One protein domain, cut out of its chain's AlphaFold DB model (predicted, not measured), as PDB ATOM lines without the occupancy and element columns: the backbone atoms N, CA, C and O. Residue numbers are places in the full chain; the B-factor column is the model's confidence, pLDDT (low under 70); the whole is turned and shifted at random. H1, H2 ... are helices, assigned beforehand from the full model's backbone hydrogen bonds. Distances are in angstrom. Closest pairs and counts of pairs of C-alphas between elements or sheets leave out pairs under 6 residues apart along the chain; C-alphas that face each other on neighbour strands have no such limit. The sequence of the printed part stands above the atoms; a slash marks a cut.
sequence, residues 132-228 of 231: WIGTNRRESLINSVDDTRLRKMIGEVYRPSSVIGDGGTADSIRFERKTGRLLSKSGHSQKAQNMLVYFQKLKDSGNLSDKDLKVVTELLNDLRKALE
ATOM      1  N   TRP A 132      19.318 -17.168  30.356       82.38
ATOM      2  CA  TRP A 132      18.538 -17.584  31.520       82.38
ATOM      3  C   TRP A 132      19.379 -18.236  32.609       82.38
ATOM      4  O   TRP A 132      18.849 -18.489  33.687       82.38
ATOM      5  N   ILE A 133      20.654 -18.530  32.344       78.50
ATOM      6  CA  ILE A 133      21.553 -19.086  33.350       78.50
ATOM      7  C   ILE A 133      21.895 -17.980  34.342       78.50
ATOM      8  O   ILE A 133      22.393 -16.920  33.962       78.50
ATOM      9  N   GLY A 134      21.608 -18.226  35.615       80.50
ATOM     10  CA  GLY A 134      21.850 -17.277  36.689       80.50
ATOM     11  C   GLY A 134      22.475 -17.921  37.919       80.50
ATOM     12  O   GLY A 134      22.866 -19.088  37.926       80.50
ATOM     13  N   THR A 135      22.613 -17.114  38.970       83.00
ATOM     14  CA  THR A 135      23.180 -17.543  40.250       83.00
ATOM     15  C   THR A 135      22.070 -17.932  41.212       83.00
ATOM     16  O   THR A 135      21.216 -17.114  41.547       83.00
ATOM     17  N   ASN A 136      22.118 -19.165  41.711       82.25
ATOM     18  CA  ASN A 136      21.145 -19.656  42.674       82.25
ATOM     19  C   ASN A 136      21.248 -18.908  44.015       82.25
ATOM     20  O   ASN A 136      22.303 -18.894  44.647       82.25
ATOM     21  N   ARG A 137      20.143 -18.309  44.476       88.81
ATOM     22  CA  ARG A 137      20.101 -17.509  45.714       88.81
ATOM     23  C   ARG A 137      19.629 -18.282  46.946       88.81
ATOM     24  O   ARG A 137      19.567 -17.693  48.025       88.81
ATOM     25  N   ARG A 138      19.305 -19.574  46.817       89.69
ATOM     26  CA  ARG A 138      18.691 -20.390  47.879       89.69
ATOM     27  C   ARG A 138      19.426 -20.285  49.212       89.69
ATOM     28  O   ARG A 138      18.814 -19.905  50.205       89.69
ATOM     29  N   GLU A 139      20.710 -20.629  49.234       89.00
ATOM     30  CA  GLU A 139      21.475 -20.720  50.484       89.00
ATOM     31  C   GLU A 139      21.655 -19.344  51.127       89.00
ATOM     32  O   GLU A 139      21.484 -19.189  52.335       89.00
ATOM     33  N   SER A 140      21.878 -18.309  50.313       91.25
ATOM     34  CA  SER A 140      21.913 -16.924  50.791       91.25
ATOM     35  C   SER A 140      20.591 -16.519  51.457       91.25
ATOM     36  O   SER A 140      20.605 -15.946  52.543       91.25
ATOM     37  N   LEU A 141      19.446 -16.871  50.860       91.81
ATOM     38  CA  LEU A 141      18.127 -16.572  51.420       91.81
ATOM     39  C   LEU A 141      17.843 -17.371  52.698       91.81
ATOM     40  O   LEU A 141      17.392 -16.789  53.683       91.81
ATOM     41  N   ILE A 142      18.143 -18.673  52.713       91.31
ATOM     42  CA  ILE A 142      17.983 -19.544  53.889       91.31
ATOM     43  C   ILE A 142      18.806 -19.032  55.075       91.31
ATOM     44  O   ILE A 142      18.308 -19.025  56.199       91.31
ATOM     45  N   ASN A 143      20.035 -18.579  54.824       93.00
ATOM     46  CA  ASN A 143      20.930 -18.053  55.854       93.00
ATOM     47  C   ASN A 143      20.587 -16.616  56.271       93.00
ATOM     48  O   ASN A 143      21.024 -16.164  57.326       93.00
ATOM     49  N   SER A 144      19.800 -15.896  55.466       93.38
ATOM     50  CA  SER A 144      19.386 -14.525  55.780       93.38
ATOM     51  C   SER A 144      18.220 -14.439  56.763       93.38
ATOM     52  O   SER A 144      18.053 -13.392  57.389       93.38
ATOM     53  N   VAL A 145      17.430 -15.505  56.925       93.81
ATOM     54  CA  VAL A 145      16.192 -15.494  57.719       93.81
ATOM     55  C   VAL A 145      16.336 -16.214  59.051       93.81
ATOM     56  O   VAL A 145      17.055 -17.210  59.157       93.81
ATOM     57  N   ASP A 146      15.596 -15.750  60.054       94.56
ATOM     58  CA  ASP A 146      15.596 -16.369  61.382       94.56
ATOM     59  C   ASP A 146      14.394 -17.309  61.543       94.56
ATOM     60  O   ASP A 146      14.573 -18.459  61.964       94.56
ATOM     61  N   ASP A 147      13.195 -16.884  61.114       95.31
ATOM     62  CA  ASP A 147      11.964 -17.677  61.210       95.31
ATOM     63  C   ASP A 147      12.081 -19.026  60.468       95.31
ATOM     64  O   ASP A 147      12.326 -19.121  59.260       95.31
ATOM     65  N   THR A 148      11.881 -20.112  61.215       94.56
ATOM     66  CA  THR A 148      12.021 -21.489  60.721       94.56
ATOM     67  C   THR A 148      10.965 -21.857  59.681       94.56
ATOM     68  O   THR A 148      11.238 -22.645  58.771       94.56
ATOM     69  N   ARG A 149       9.765 -21.268  59.766       93.75
ATOM     70  CA  ARG A 149       8.681 -21.478  58.799       93.75
ATOM     71  C   ARG A 149       9.035 -20.779  57.493       93.75
ATOM     72  O   ARG A 149       8.937 -21.411  56.443       93.75
ATOM     73  N   LEU A 150       9.508 -19.531  57.550       92.88
ATOM     74  CA  LEU A 150       9.985 -18.785  56.383       92.88
ATOM     75  C   LEU A 150      11.120 -19.537  55.687       92.88
ATOM     76  O   LEU A 150      11.048 -19.779  54.485       92.88
ATOM     77  N   ARG A 151      12.114 -19.993  56.454       93.31
ATOM     78  CA  ARG A 151      13.242 -20.791  55.957       93.31
ATOM     79  C   ARG A 151      12.785 -22.047  55.214       93.31
ATOM     80  O   ARG A 151      13.250 -22.315  54.108       93.31
ATOM     81  N   LYS A 152      11.826 -22.789  55.781       88.12
ATOM     82  CA  LYS A 152      11.235 -23.968  55.132       88.12
ATOM     83  C   LYS A 152      10.550 -23.599  53.816       88.12
ATOM     84  O   LYS A 152      10.750 -24.285  52.819       88.12
ATOM     85  N   MET A 153       9.771 -22.518  53.790       85.25
ATOM     86  CA  MET A 153       9.076 -22.076  52.573       85.25
ATOM     87  C   MET A 153      10.046 -21.572  51.491       85.25
ATOM     88  O   MET A 153       9.832 -21.846  50.311       85.25
ATOM     89  N   ILE A 154      11.148 -20.912  51.866       86.94
ATOM     90  CA  ILE A 154      12.252 -20.592  50.942       86.94
ATOM     91  C   ILE A 154      12.809 -21.886  50.341       86.94
ATOM     92  O   ILE A 154      12.988 -21.982  49.127       86.94
ATOM     93  N   GLY A 155      12.996 -22.907  51.179       80.94
ATOM     94  CA  GLY A 155      13.422 -24.234  50.755       80.94
ATOM     95  C   GLY A 155      12.472 -24.921  49.762       80.94
ATOM     96  O   GLY A 155      12.918 -25.726  48.947       80.94
ATOM     97  N   GLU A 156      11.182 -24.592  49.789       84.38
ATOM     98  CA  GLU A 156      10.213 -25.083  48.811       84.38
ATOM     99  C   GLU A 156      10.265 -24.283  47.508       84.38
ATOM    100  O   GLU A 156      10.221 -24.866  46.423       84.38
ATOM    101  N   VAL A 157      10.342 -22.951  47.578       84.94
ATOM    102  CA  VAL A 157      10.224 -22.087  46.392       84.94
ATOM    103  C   VAL A 157      11.527 -21.971  45.592       84.94
ATOM    104  O   VAL A 157      11.454 -21.751  44.382       84.94
ATOM    105  N   TYR A 158      12.688 -22.195  46.217       87.38
ATOM    106  CA  TYR A 158      14.004 -22.241  45.569       87.38
ATOM    107  C   TYR A 158      14.514 -23.671  45.461       87.38
ATOM    108  O   TYR A 158      14.597 -24.373  46.462       87.38
ATOM    109  N   ARG A 159      14.925 -24.118  44.274       81.62
ATOM    110  CA  ARG A 159      15.511 -25.460  44.109       81.62
ATOM    111  C   ARG A 159      17.036 -25.378  44.214       81.62
ATOM    112  O   ARG A 159      17.603 -24.557  43.504       81.62
ATOM    113  N   PRO A 160      17.711 -26.237  45.004       73.25
ATOM    114  CA  PRO A 160      19.159 -26.136  45.240       73.25
ATOM    115  C   PRO A 160      19.984 -26.255  43.958       73.25
ATOM    116  O   PRO A 160      20.984 -25.573  43.800       73.25
ATOM    117  N   SER A 161      19.522 -27.058  43.003       69.69
ATOM    118  CA  SER A 161      20.257 -27.304  41.762       69.69
ATOM    119  C   SER A 161      19.659 -26.604  40.540       69.69
ATOM    120  O   SER A 161      19.895 -27.015  39.404       69.69
ATOM    121  N   SER A 162      18.802 -25.600  40.737       79.06
ATOM    122  CA  SER A 162      18.313 -24.819  39.600       79.06
ATOM    123  C   SER A 162      19.395 -23.861  39.121       79.06
ATOM    124  O   SER A 162      19.980 -23.144  39.930       79.06
ATOM    125  N   VAL A 163      19.606 -23.845  37.807       76.88
ATOM    126  CA  VAL A 163      20.479 -22.892  37.106       76.88
ATOM    127  C   VAL A 163      19.695 -21.783  36.412       76.88
ATOM    128  O   VAL A 163      20.288 -20.856  35.879       76.88
ATOM    129  N   ILE A 164      18.363 -21.887  36.387       80.12
ATOM    130  CA  ILE A 164      17.503 -20.888  35.757       80.12
ATOM    131  C   ILE A 164      17.331 -19.715  36.715       80.12
ATOM    132  O   ILE A 164      16.790 -19.894  37.811       80.12
ATOM    133  N   GLY A 165      17.773 -18.539  36.269       87.62
ATOM    134  CA  GLY A 165      17.696 -17.280  36.995       87.62
ATOM    135  C   GLY A 165      18.291 -17.390  38.393       87.62
ATOM    136  O   GLY A 165      19.399 -17.889  38.576       87.62
ATOM    137  N   ASP A 166      17.533 -16.957  39.392       86.75
ATOM    138  CA  ASP A 166      17.918 -17.022  40.798       86.75
ATOM    139  C   ASP A 166      17.685 -18.392  41.467       86.75
ATOM    140  O   ASP A 166      17.913 -18.565  42.668       86.75
ATOM    141  N   GLY A 167      17.230 -19.383  40.699       85.00
ATOM    142  CA  GLY A 167      16.887 -20.719  41.176       85.00
ATOM    143  C   GLY A 167      15.489 -20.843  41.793       85.00
ATOM    144  O   GLY A 167      15.104 -21.932  42.242       85.00
ATOM    145  N   GLY A 168      14.727 -19.750  41.808       87.94
ATOM    146  CA  GLY A 168      13.384 -19.648  42.343       87.94
ATOM    147  C   GLY A 168      12.285 -20.089  41.375       87.94
ATOM    148  O   GLY A 168      12.432 -20.186  40.152       87.94
ATOM    149  N   THR A 169      11.109 -20.332  41.949       88.31
ATOM    150  CA  THR A 169       9.878 -20.634  41.203       88.31
ATOM    151  C   THR A 169       9.457 -19.452  40.318       88.31
ATOM    152  O   THR A 169       8.897 -19.672  39.247       88.31
ATOM    153  N   ALA A 170       9.748 -18.209  40.717       94.44
ATOM    154  CA  ALA A 170       9.425 -17.016  39.935       94.44
ATOM    155  C   ALA A 170      10.187 -16.966  38.601       94.44
ATOM    156  O   ALA A 170       9.558 -16.834  37.548       94.44
ATOM    157  N   ASP A 171      11.508 -17.157  38.616       91.56
ATOM    158  CA  ASP A 171      12.308 -17.197  37.386       91.56
ATOM    159  C   ASP A 171      12.009 -18.432  36.538       91.56
ATOM    160  O   ASP A 171      11.978 -18.339  35.310       91.56
ATOM    161  N   SER A 172      11.649 -19.554  37.171       88.38
ATOM    162  CA  SER A 172      11.114 -20.714  36.450       88.38
ATOM    163  C   SER A 172       9.854 -20.339  35.658       88.38
ATOM    164  O   SER A 172       9.759 -20.651  34.479       88.38
ATOM    165  N   ILE A 173       8.907 -19.603  36.250       89.25
ATOM    166  CA  ILE A 173       7.694 -19.152  35.546       89.25
ATOM    167  C   ILE A 173       8.028 -18.161  34.430       89.25
ATOM    168  O   ILE A 173       7.463 -18.247  33.339       89.25
ATOM    169  N   ARG A 174       8.934 -17.209  34.674       93.69
ATOM    170  CA  ARG A 174       9.351 -16.245  33.644       93.69
ATOM    171  C   ARG A 174       9.975 -16.960  32.446       93.69
ATOM    172  O   ARG A 174       9.621 -16.631  31.312       93.69
ATOM    173  N   PHE A 175      10.821 -17.960  32.699       86.69
ATOM    174  CA  PHE A 175      11.395 -18.825  31.671       86.69
ATOM    175  C   PHE A 175      10.295 -19.540  30.885       86.69
ATOM    176  O   PHE A 175      10.223 -19.400  29.664       86.69
ATOM    177  N   GLU A 176       9.396 -20.246  31.577       86.00
ATOM    178  CA  GLU A 176       8.320 -21.026  30.953       86.00
ATOM    179  C   GLU A 176       7.430 -20.159  30.062       86.00
ATOM    180  O   GLU A 176       7.037 -20.560  28.970       86.00
ATOM    181  N   ARG A 177       7.152 -18.929  30.496       87.44
ATOM    182  CA  ARG A 177       6.291 -17.999  29.764       87.44
ATOM    183  C   ARG A 177       6.981 -17.326  28.591       87.44
ATOM    184  O   ARG A 177       6.316 -17.033  27.603       87.44
ATOM    185  N   LYS A 178       8.283 -17.041  28.692       88.44
ATOM    186  CA  LYS A 178       9.032 -16.418  27.594       88.44
ATOM    187  C   LYS A 178       9.377 -17.422  26.498       88.44
ATOM    188  O   LYS A 178       9.399 -17.039  25.336       88.44
ATOM    189  N   THR A 179       9.663 -18.664  26.878       80.44
ATOM    190  CA  THR A 179      10.146 -19.710  25.963       80.44
ATOM    191  C   THR A 179       9.035 -20.642  25.483       80.44
ATOM    192  O   THR A 179       9.197 -21.313  24.474       80.44
ATOM    193  N   GLY A 180       7.916 -20.725  26.212       80.81
ATOM    194  CA  GLY A 180       6.890 -21.746  25.992       80.81
ATOM    195  C   GLY A 180       7.300 -23.145  26.473       80.81
ATOM    196  O   GLY A 180       6.502 -24.076  26.380       80.81
ATOM    197  N   ARG A 181       8.517 -23.315  27.012       76.69
ATOM    198  CA  ARG A 181       9.050 -24.601  27.467       76.69
ATOM    199  C   ARG A 181       8.823 -24.781  28.961       76.69
ATOM    200  O   ARG A 181       9.381 -24.043  29.769       76.69
ATOM    201  N   LEU A 182       8.068 -25.810  29.334       74.56
ATOM    202  CA  LEU A 182       7.854 -26.153  30.738       74.56
ATOM    203  C   LEU A 182       9.099 -26.804  31.358       74.56
ATOM    204  O   LEU A 182       9.703 -27.702  30.775       74.56
ATOM    205  N   LEU A 183       9.457 -26.384  32.575       73.06
ATOM    206  CA  LEU A 183      10.552 -26.965  33.364       73.06
ATOM    207  C   LEU A 183      10.065 -28.092  34.294       73.06
ATOM    208  O   LEU A 183      10.855 -28.706  35.016       73.06
ATOM    209  N   SER A 184       8.754 -28.349  34.301       68.25
ATOM    210  CA  SER A 184       8.093 -29.463  34.982       68.25
ATOM    211  C   SER A 184       6.879 -29.935  34.171       68.25
ATOM    212  O   SER A 184       6.380 -29.203  33.321       68.25
ATOM    213  N   LYS A 185       6.344 -31.125  34.474       67.56
ATOM    214  CA  LYS A 185       5.161 -31.688  33.792       67.56
ATOM    215  C   LYS A 185       3.949 -30.742  33.763       67.56
ATOM    216  O   LYS A 185       3.170 -30.781  32.818       67.56
ATOM    217  N   SER A 186       3.778 -29.920  34.797       66.44
ATOM    218  CA  SER A 186       2.622 -29.025  34.960       66.44
ATOM    219  C   SER A 186       3.006 -27.543  34.975       66.44
ATOM    220  O   SER A 186       2.161 -26.691  35.246       66.44
ATOM    221  N   GLY A 187       4.277 -27.227  34.726       72.81
ATOM    222  CA  GLY A 187       4.834 -25.896  34.939       72.81
ATOM    223  C   GLY A 187       4.934 -25.505  36.417       72.81
ATOM    224  O   GLY A 187       4.759 -26.325  37.324       72.81
ATOM    225  N   HIS A 188       5.248 -24.239  36.671       86.12
ATOM    226  CA  HIS A 188       5.520 -23.728  38.019       86.12
ATOM    227  C   HIS A 188       4.439 -22.780  38.568       86.12
ATOM    228  O   HIS A 188       4.456 -22.449  39.756       86.12
ATOM    229  N   SER A 189       3.443 -22.405  37.759       82.81
ATOM    230  CA  SER A 189       2.395 -21.441  38.130       82.81
ATOM    231  C   SER A 189       1.558 -21.867  39.343       82.81
ATOM    232  O   SER A 189       1.374 -21.073  40.264       82.81
ATOM    233  N   GLN A 190       1.095 -23.124  39.395       79.62
ATOM    234  CA  GLN A 190       0.293 -23.609  40.530       79.62
ATOM    235  C   GLN A 190       1.101 -23.605  41.833       79.62
ATOM    236  O   GLN A 190       0.589 -23.240  42.894       79.62
ATOM    237  N   LYS A 191       2.388 -23.966  41.763       81.62
ATOM    238  CA  LYS A 191       3.287 -23.916  42.919       81.62
ATOM    239  C   LYS A 191       3.445 -22.482  43.427       81.62
ATOM    240  O   LYS A 191       3.337 -22.264  44.630       81.62
ATOM    241  N   ALA A 192       3.631 -21.508  42.536       84.94
ATOM    242  CA  ALA A 192       3.697 -20.100  42.925       84.94
ATOM    243  C   ALA A 192       2.398 -19.602  43.570       84.94
ATOM    244  O   ALA A 192       2.461 -18.933  44.598       84.94
ATOM    245  N   GLN A 193       1.227 -19.968  43.035       82.50
ATOM    246  CA  GLN A 193      -0.066 -19.614  43.637       82.50
ATOM    247  C   GLN A 193      -0.210 -20.171  45.056       82.50
ATOM    248  O   GLN A 193      -0.582 -19.437  45.973       82.50
ATOM    249  N   ASN A 194       0.154 -21.441  45.262       82.69
ATOM    250  CA  ASN A 194       0.167 -22.040  46.595       82.69
ATOM    251  C   ASN A 194       1.108 -21.257  47.523       82.69
ATOM    252  O   ASN A 194       0.740 -20.926  48.648       82.69
ATOM    253  N   MET A 195       2.304 -20.906  47.041       85.88
ATOM    254  CA  MET A 195       3.303 -20.189  47.836       85.88
ATOM    255  C   MET A 195       2.900 -18.763  48.195       85.88
ATOM    256  O   MET A 195       3.172 -18.336  49.314       85.88
ATOM    257  N   LEU A 196       2.178 -18.057  47.321       88.38
ATOM    258  CA  LEU A 196       1.599 -16.756  47.652       88.38
ATOM    259  C   LEU A 196       0.677 -16.840  48.872       88.38
ATOM    260  O   LEU A 196       0.768 -15.997  49.760       88.38
ATOM    261  N   VAL A 197      -0.169 -17.872  48.949       89.19
ATOM    262  CA  VAL A 197      -1.066 -18.073  50.097       89.19
ATOM    263  C   VAL A 197      -0.267 -18.317  51.376       89.19
ATOM    264  O   VAL A 197      -0.571 -17.722  52.409       89.19
ATOM    265  N   TYR A 198       0.765 -19.163  51.325       88.69
ATOM    266  CA  TYR A 198       1.589 -19.455  52.501       88.69
ATOM    267  C   TYR A 198       2.374 -18.237  52.985       88.69
ATOM    268  O   TYR A 198       2.334 -17.930  54.174       88.69
ATOM    269  N   PHE A 199       3.044 -17.517  52.084       88.50
ATOM    270  CA  PHE A 199       3.793 -16.319  52.455       88.50
ATOM    271  C   PHE A 199       2.882 -15.200  52.960       88.50
ATOM    272  O   PHE A 199       3.245 -14.512  53.910       88.50
ATOM    273  N   GLN A 200       1.683 -15.050  52.390       92.62
ATOM    274  CA  GLN A 200       0.710 -14.071  52.864       92.62
ATOM    275  C   GLN A 200       0.240 -14.413  54.282       92.62
ATOM    276  O   GLN A 200       0.335 -13.572  55.166       92.62
ATOM    277  N   LYS A 201      -0.132 -15.675  54.546       91.50
ATOM    278  CA  LYS A 201      -0.476 -16.136  55.903       91.50
ATOM    279  C   LYS A 201       0.666 -15.942  56.899       91.50
ATOM    280  O   LYS A 201       0.428 -15.594  58.051       91.50
ATOM    281  N   LEU A 202       1.902 -16.193  56.471       90.44
ATOM    282  CA  LEU A 202       3.074 -16.024  57.321       90.44
ATOM    283  C   LEU A 202       3.301 -14.549  57.668       90.44
ATOM    284  O   LEU A 202       3.507 -14.227  58.835       90.44
ATOM    285  N   LYS A 203       3.189 -13.661  56.677       92.44
ATOM    286  CA  LYS A 203       3.243 -12.209  56.863       92.44
ATOM    287  C   LYS A 203       2.136 -11.720  57.805       92.44
ATOM    288  O   LYS A 203       2.417 -10.980  58.743       92.44
ATOM    289  N   ASP A 204       0.909 -12.182  57.593       94.25
ATOM    290  CA  ASP A 204      -0.269 -11.767  58.364       94.25
ATOM    291  C   ASP A 204      -0.266 -12.318  59.797       94.25
ATOM    292  O   ASP A 204      -1.025 -11.848  60.641       94.25
ATOM    293  N   SER A 205       0.611 -13.282  60.108       92.00
ATOM    294  CA  SER A 205       0.762 -13.799  61.472       92.00
ATOM    295  C   SER A 205       1.328 -12.778  62.462       92.00
ATOM    296  O   SER A 205       1.236 -13.008  63.662       92.00
ATOM    297  N   GLY A 206       1.941 -11.686  61.983       89.25
ATOM    298  CA  GLY A 206       2.474 -10.608  62.825       89.25
ATOM    299  C   GLY A 206       3.708 -10.971  63.663       89.25
ATOM    300  O   GLY A 206       4.214 -10.123  64.386       89.25
ATOM    301  N   ASN A 207       4.217 -12.201  63.548       92.06
ATOM    302  CA  ASN A 207       5.294 -12.732  64.394       92.06
ATOM    303  C   ASN A 207       6.675 -12.732  63.716       92.06
ATOM    304  O   ASN A 207       7.592 -13.393  64.197       92.06
ATOM    305  N   LEU A 208       6.818 -12.073  62.565       94.88
ATOM    306  CA  LEU A 208       8.091 -11.995  61.847       94.88
ATOM    307  C   LEU A 208       8.939 -10.835  62.367       94.88
ATOM    308  O   LEU A 208       8.412  -9.769  62.675       94.88
ATOM    309  N   SER A 209      10.258 -11.030  62.394       97.06
ATOM    310  CA  SER A 209      11.206  -9.926  62.560       97.06
ATOM    311  C   SER A 209      11.128  -8.967  61.365       97.06
ATOM    312  O   SER A 209      10.731  -9.372  60.273       97.06
ATOM    313  N   ASP A 210      11.569  -7.714  61.518       97.19
ATOM    314  CA  ASP A 210      11.603  -6.749  60.404       97.19
ATOM    315  C   ASP A 210      12.420  -7.266  59.206       97.19
ATOM    316  O   ASP A 210      12.059  -7.059  58.043       97.19
ATOM    317  N   LYS A 211      13.503  -8.000  59.493       96.62
ATOM    318  CA  LYS A 211      14.347  -8.661  58.491       96.62
ATOM    319  C   LYS A 211      13.562  -9.728  57.722       96.62
ATOM    320  O   LYS A 211      13.522  -9.693  56.493       96.62
ATOM    321  N   ASP A 212      12.898 -10.638  58.431       96.88
ATOM    322  CA  ASP A 212      12.110 -11.714  57.819       96.88
ATOM    323  C   ASP A 212      10.880 -11.164  57.081       96.88
ATOM    324  O   ASP A 212      10.514 -11.653  56.008       96.88
ATOM    325  N   LEU A 213      10.271 -10.101  57.615       97.81
ATOM    326  CA  LEU A 213       9.153  -9.391  57.004       97.81
ATOM    327  C   LEU A 213       9.549  -8.768  55.659       97.81
ATOM    328  O   LEU A 213       8.773  -8.809  54.695       97.81
ATOM    329  N   LYS A 214      10.761  -8.215  55.569       97.75
ATOM    330  CA  LYS A 214      11.312  -7.708  54.312       97.75
ATOM    331  C   LYS A 214      11.476  -8.838  53.295       97.75
ATOM    332  O   LYS A 214      10.948  -8.728  52.189       97.75
ATOM    333  N   VAL A 215      12.111  -9.945  53.689       97.06
ATOM    334  CA  VAL A 215      12.333 -11.102  52.803       97.06
ATOM    335  C   VAL A 215      11.008 -11.681  52.299       97.06
ATOM    336  O   VAL A 215      10.828 -11.835  51.092       97.06
ATOM    337  N   VAL A 216      10.035 -11.945  53.179       97.06
ATOM    338  CA  VAL A 216       8.734 -12.496  52.752       97.06
ATOM    339  C   VAL A 216       7.982 -11.540  51.821       97.06
ATOM    340  O   VAL A 216       7.308 -11.982  50.890       97.06
ATOM    341  N   THR A 217       8.115 -10.226  52.030       97.56
ATOM    342  CA  THR A 217       7.484  -9.209  51.179       97.56
ATOM    343  C   THR A 217       8.114  -9.177  49.787       97.56
ATOM    344  O   THR A 217       7.390  -9.096  48.793       97.56
ATOM    345  N   GLU A 218       9.439  -9.286  49.696       97.38
ATOM    346  CA  GLU A 218      10.152  -9.381  48.419       97.38
ATOM    347  C   GLU A 218       9.740 -10.640  47.641       97.38
ATOM    348  O   GLU A 218       9.354 -10.530  46.476       97.38
ATOM    349  N   LEU A 219       9.700 -11.803  48.300       96.00
ATOM    350  CA  LEU A 219       9.278 -13.072  47.689       96.00
ATOM    351  C   LEU A 219       7.823 -13.035  47.200       96.00
ATOM    352  O   LEU A 219       7.516 -13.503  46.103       96.00
ATOM    353  N   LEU A 220       6.917 -12.447  47.989       96.75
ATOM    354  CA  LEU A 220       5.519 -12.248  47.596       96.75
ATOM    355  C   LEU A 220       5.401 -11.391  46.336       96.75
ATOM    356  O   LEU A 220       4.660 -11.736  45.415       96.75
ATOM    357  N   ASN A 221       6.109 -10.265  46.304       97.19
ATOM    358  CA  ASN A 221       6.059  -9.342  45.178       97.19
ATOM    359  C   ASN A 221       6.648  -9.969  43.915       97.19
ATOM    360  O   ASN A 221       6.098  -9.778  42.831       97.19
ATOM    361  N   ASP A 222       7.726 -10.736  44.048       96.62
ATOM    362  CA  ASP A 222       8.360 -11.396  42.914       96.62
ATOM    363  C   ASP A 222       7.481 -12.504  42.311       96.62
ATOM    364  O   ASP A 222       7.249 -12.528  41.099       96.62
ATOM    365  N   LEU A 223       6.876 -13.351  43.152       94.62
ATOM    366  CA  LEU A 223       5.920 -14.368  42.706       94.62
ATOM    367  C   LEU A 223       4.675 -13.755  42.048       94.62
ATOM    368  O   LEU A 223       4.197 -14.282  41.043       94.62
ATOM    369  N   ARG A 224       4.155 -12.635  42.575       95.81
ATOM    370  CA  ARG A 224       3.029 -11.907  41.960       95.81
ATOM    371  C   ARG A 224       3.392 -11.419  40.562       95.81
ATOM    372  O   ARG A 224       2.698 -11.764  39.609       95.81
ATOM    373  N   LYS A 225       4.522 -10.722  40.425       95.88
ATOM    374  CA  LYS A 225       5.023 -10.239  39.128       95.88
ATOM    375  C   LYS A 225       5.254 -11.378  38.136       95.88
ATOM    376  O   LYS A 225       4.939 -11.245  36.959       95.88
ATOM    377  N   ALA A 226       5.775 -12.516  38.595       94.06
ATOM    378  CA  ALA A 226       5.974 -13.684  37.740       94.06
ATOM    379  C   ALA A 226       4.649 -14.286  37.233       94.06
ATOM    380  O   ALA A 226       4.600 -14.818  36.123       94.06
ATOM    381  N   LEU A 227       3.568 -14.186  38.012       90.44
ATOM    382  CA  LEU A 227       2.233 -14.672  37.645       90.44
ATOM    383  C   LEU A 227       1.412 -13.667  36.822       90.44
ATOM    384  O   LEU A 227       0.495 -14.083  36.113       90.44
ATOM    385  N   GLU A 228       1.739 -12.375  36.853       90.75
ATOM    386  CA  GLU A 228       1.043 -11.346  36.072       90.75
ATOM    387  C   GLU A 228       1.141 -11.631  34.569       90.75
ATOM    388  O   GLU A 228       2.230 -11.700  33.987       90.75
TER     389      GLU A 228
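AT A GLANCE: This is residues 132 to 228 of the 231 residues of an uncharacterized protein of Subdoligranulum sp. 4_3_54A2FAA (UniProt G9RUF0). The long helix H5 and H4 lie side by side as a helical hairpin, and along it run H2 and H3, placed nearly end to end: H2 packs on H4, while H3 packs on the first residues of H4 and the last part of H5 and reaches on past that end. H1 covers the side of H2 away from H4, and the long link from H2 to H3 loops out beside the first printed residues, 132 to 137. The printed part has 97 residues with five named helices, in the order H1, H2, H3, H4, H5, and no named strand; the class is all helix. The whole is compact, with a radius of gyration of the C-alphas of 13.0 A, and elongated in outline, spanning 39 by 23 by 19 A.

HOW THE PARTS SIT: H5, residues 210 to 227, is the longest helix. It touches H4, residues 189 to 204, with 13 pairs of C-alphas within 8 A; the closest are those of Leu 196 and Leu 220, 6.0 A apart. The two form a helical hairpin at a shallow tilt of 28 degrees and run opposite ways. H4 is the hub, touching three other helices. H2, residues 148 to 157, touches H4 and runs opposite ways to it at a shallow tilt of 16 degrees; their closest C-alphas are those of Val 157 and Met 195, 7.3 A apart. H2 and H5 are close but not clearly touching, with the C-alphas of Leu 150 and Val 216 the closest at 7.4 A. H3, residues 169 to 179, touches H5 through residues 222 to 227 of H5 alone; the closest C-alphas are those of Ala 170 and Leu 223, 5.2 A apart, and the two run the same way at a shallow tilt of 20 degrees. H3 also touches H4, through residues 189 to 192 of H4 alone, with the C-alphas of Ile 173 and Ser 189 the closest at 6.3 A; these two form a helical hairpin at a shallow tilt of 31 degrees. H2, H3, H4 and H5 make a bundle, a group of helices that run along nearly one direction. H1, residues 138 to 144, touches H2, and the two are a helical hairpin at a shallow tilt of 20 degrees; their closest C-alphas are those of Ile 142 and Arg 151, 5.3 A apart. H1 is apart from H3 and H4, and only just apart from H5, the closest C-alphas being 8.1 A apart. In H1, H2, H3, H4 and H5 every O i to N i+4 pair is within hydrogen-bond range.

IN THESE COORDINATES: H5 runs 25.9 A from C-alpha 210 at (11.603, -6.749, 60.404) to C-alpha 227 at (2.233, -14.672, 37.645). H4, residues 189 to 204, measures 22.6 A from first to last C-alpha. H3, residues 169 to 179, measures 15.3 A, and H2, residues 148 to 157, 14.5 A. H1 is the shortest at 9.9 A and begins with C-alpha 138 at (18.691, -20.390, 47.879).

THE WHOLE: The two C-alphas farthest apart are those of Gly 180 and Asn 207, 39.5 A. The printed part runs from residue 132 to residue 228 and has no cut. The link from H2 to H3, with 11 residues, is long; that from H3 to H4, with 9, is short, and those from H1 to H2 and from H4 to H5 are tight. The mean pLDDT of the printed part is 87.9, and confidence is low, under 70, at residue 161 and residues 184 to 186.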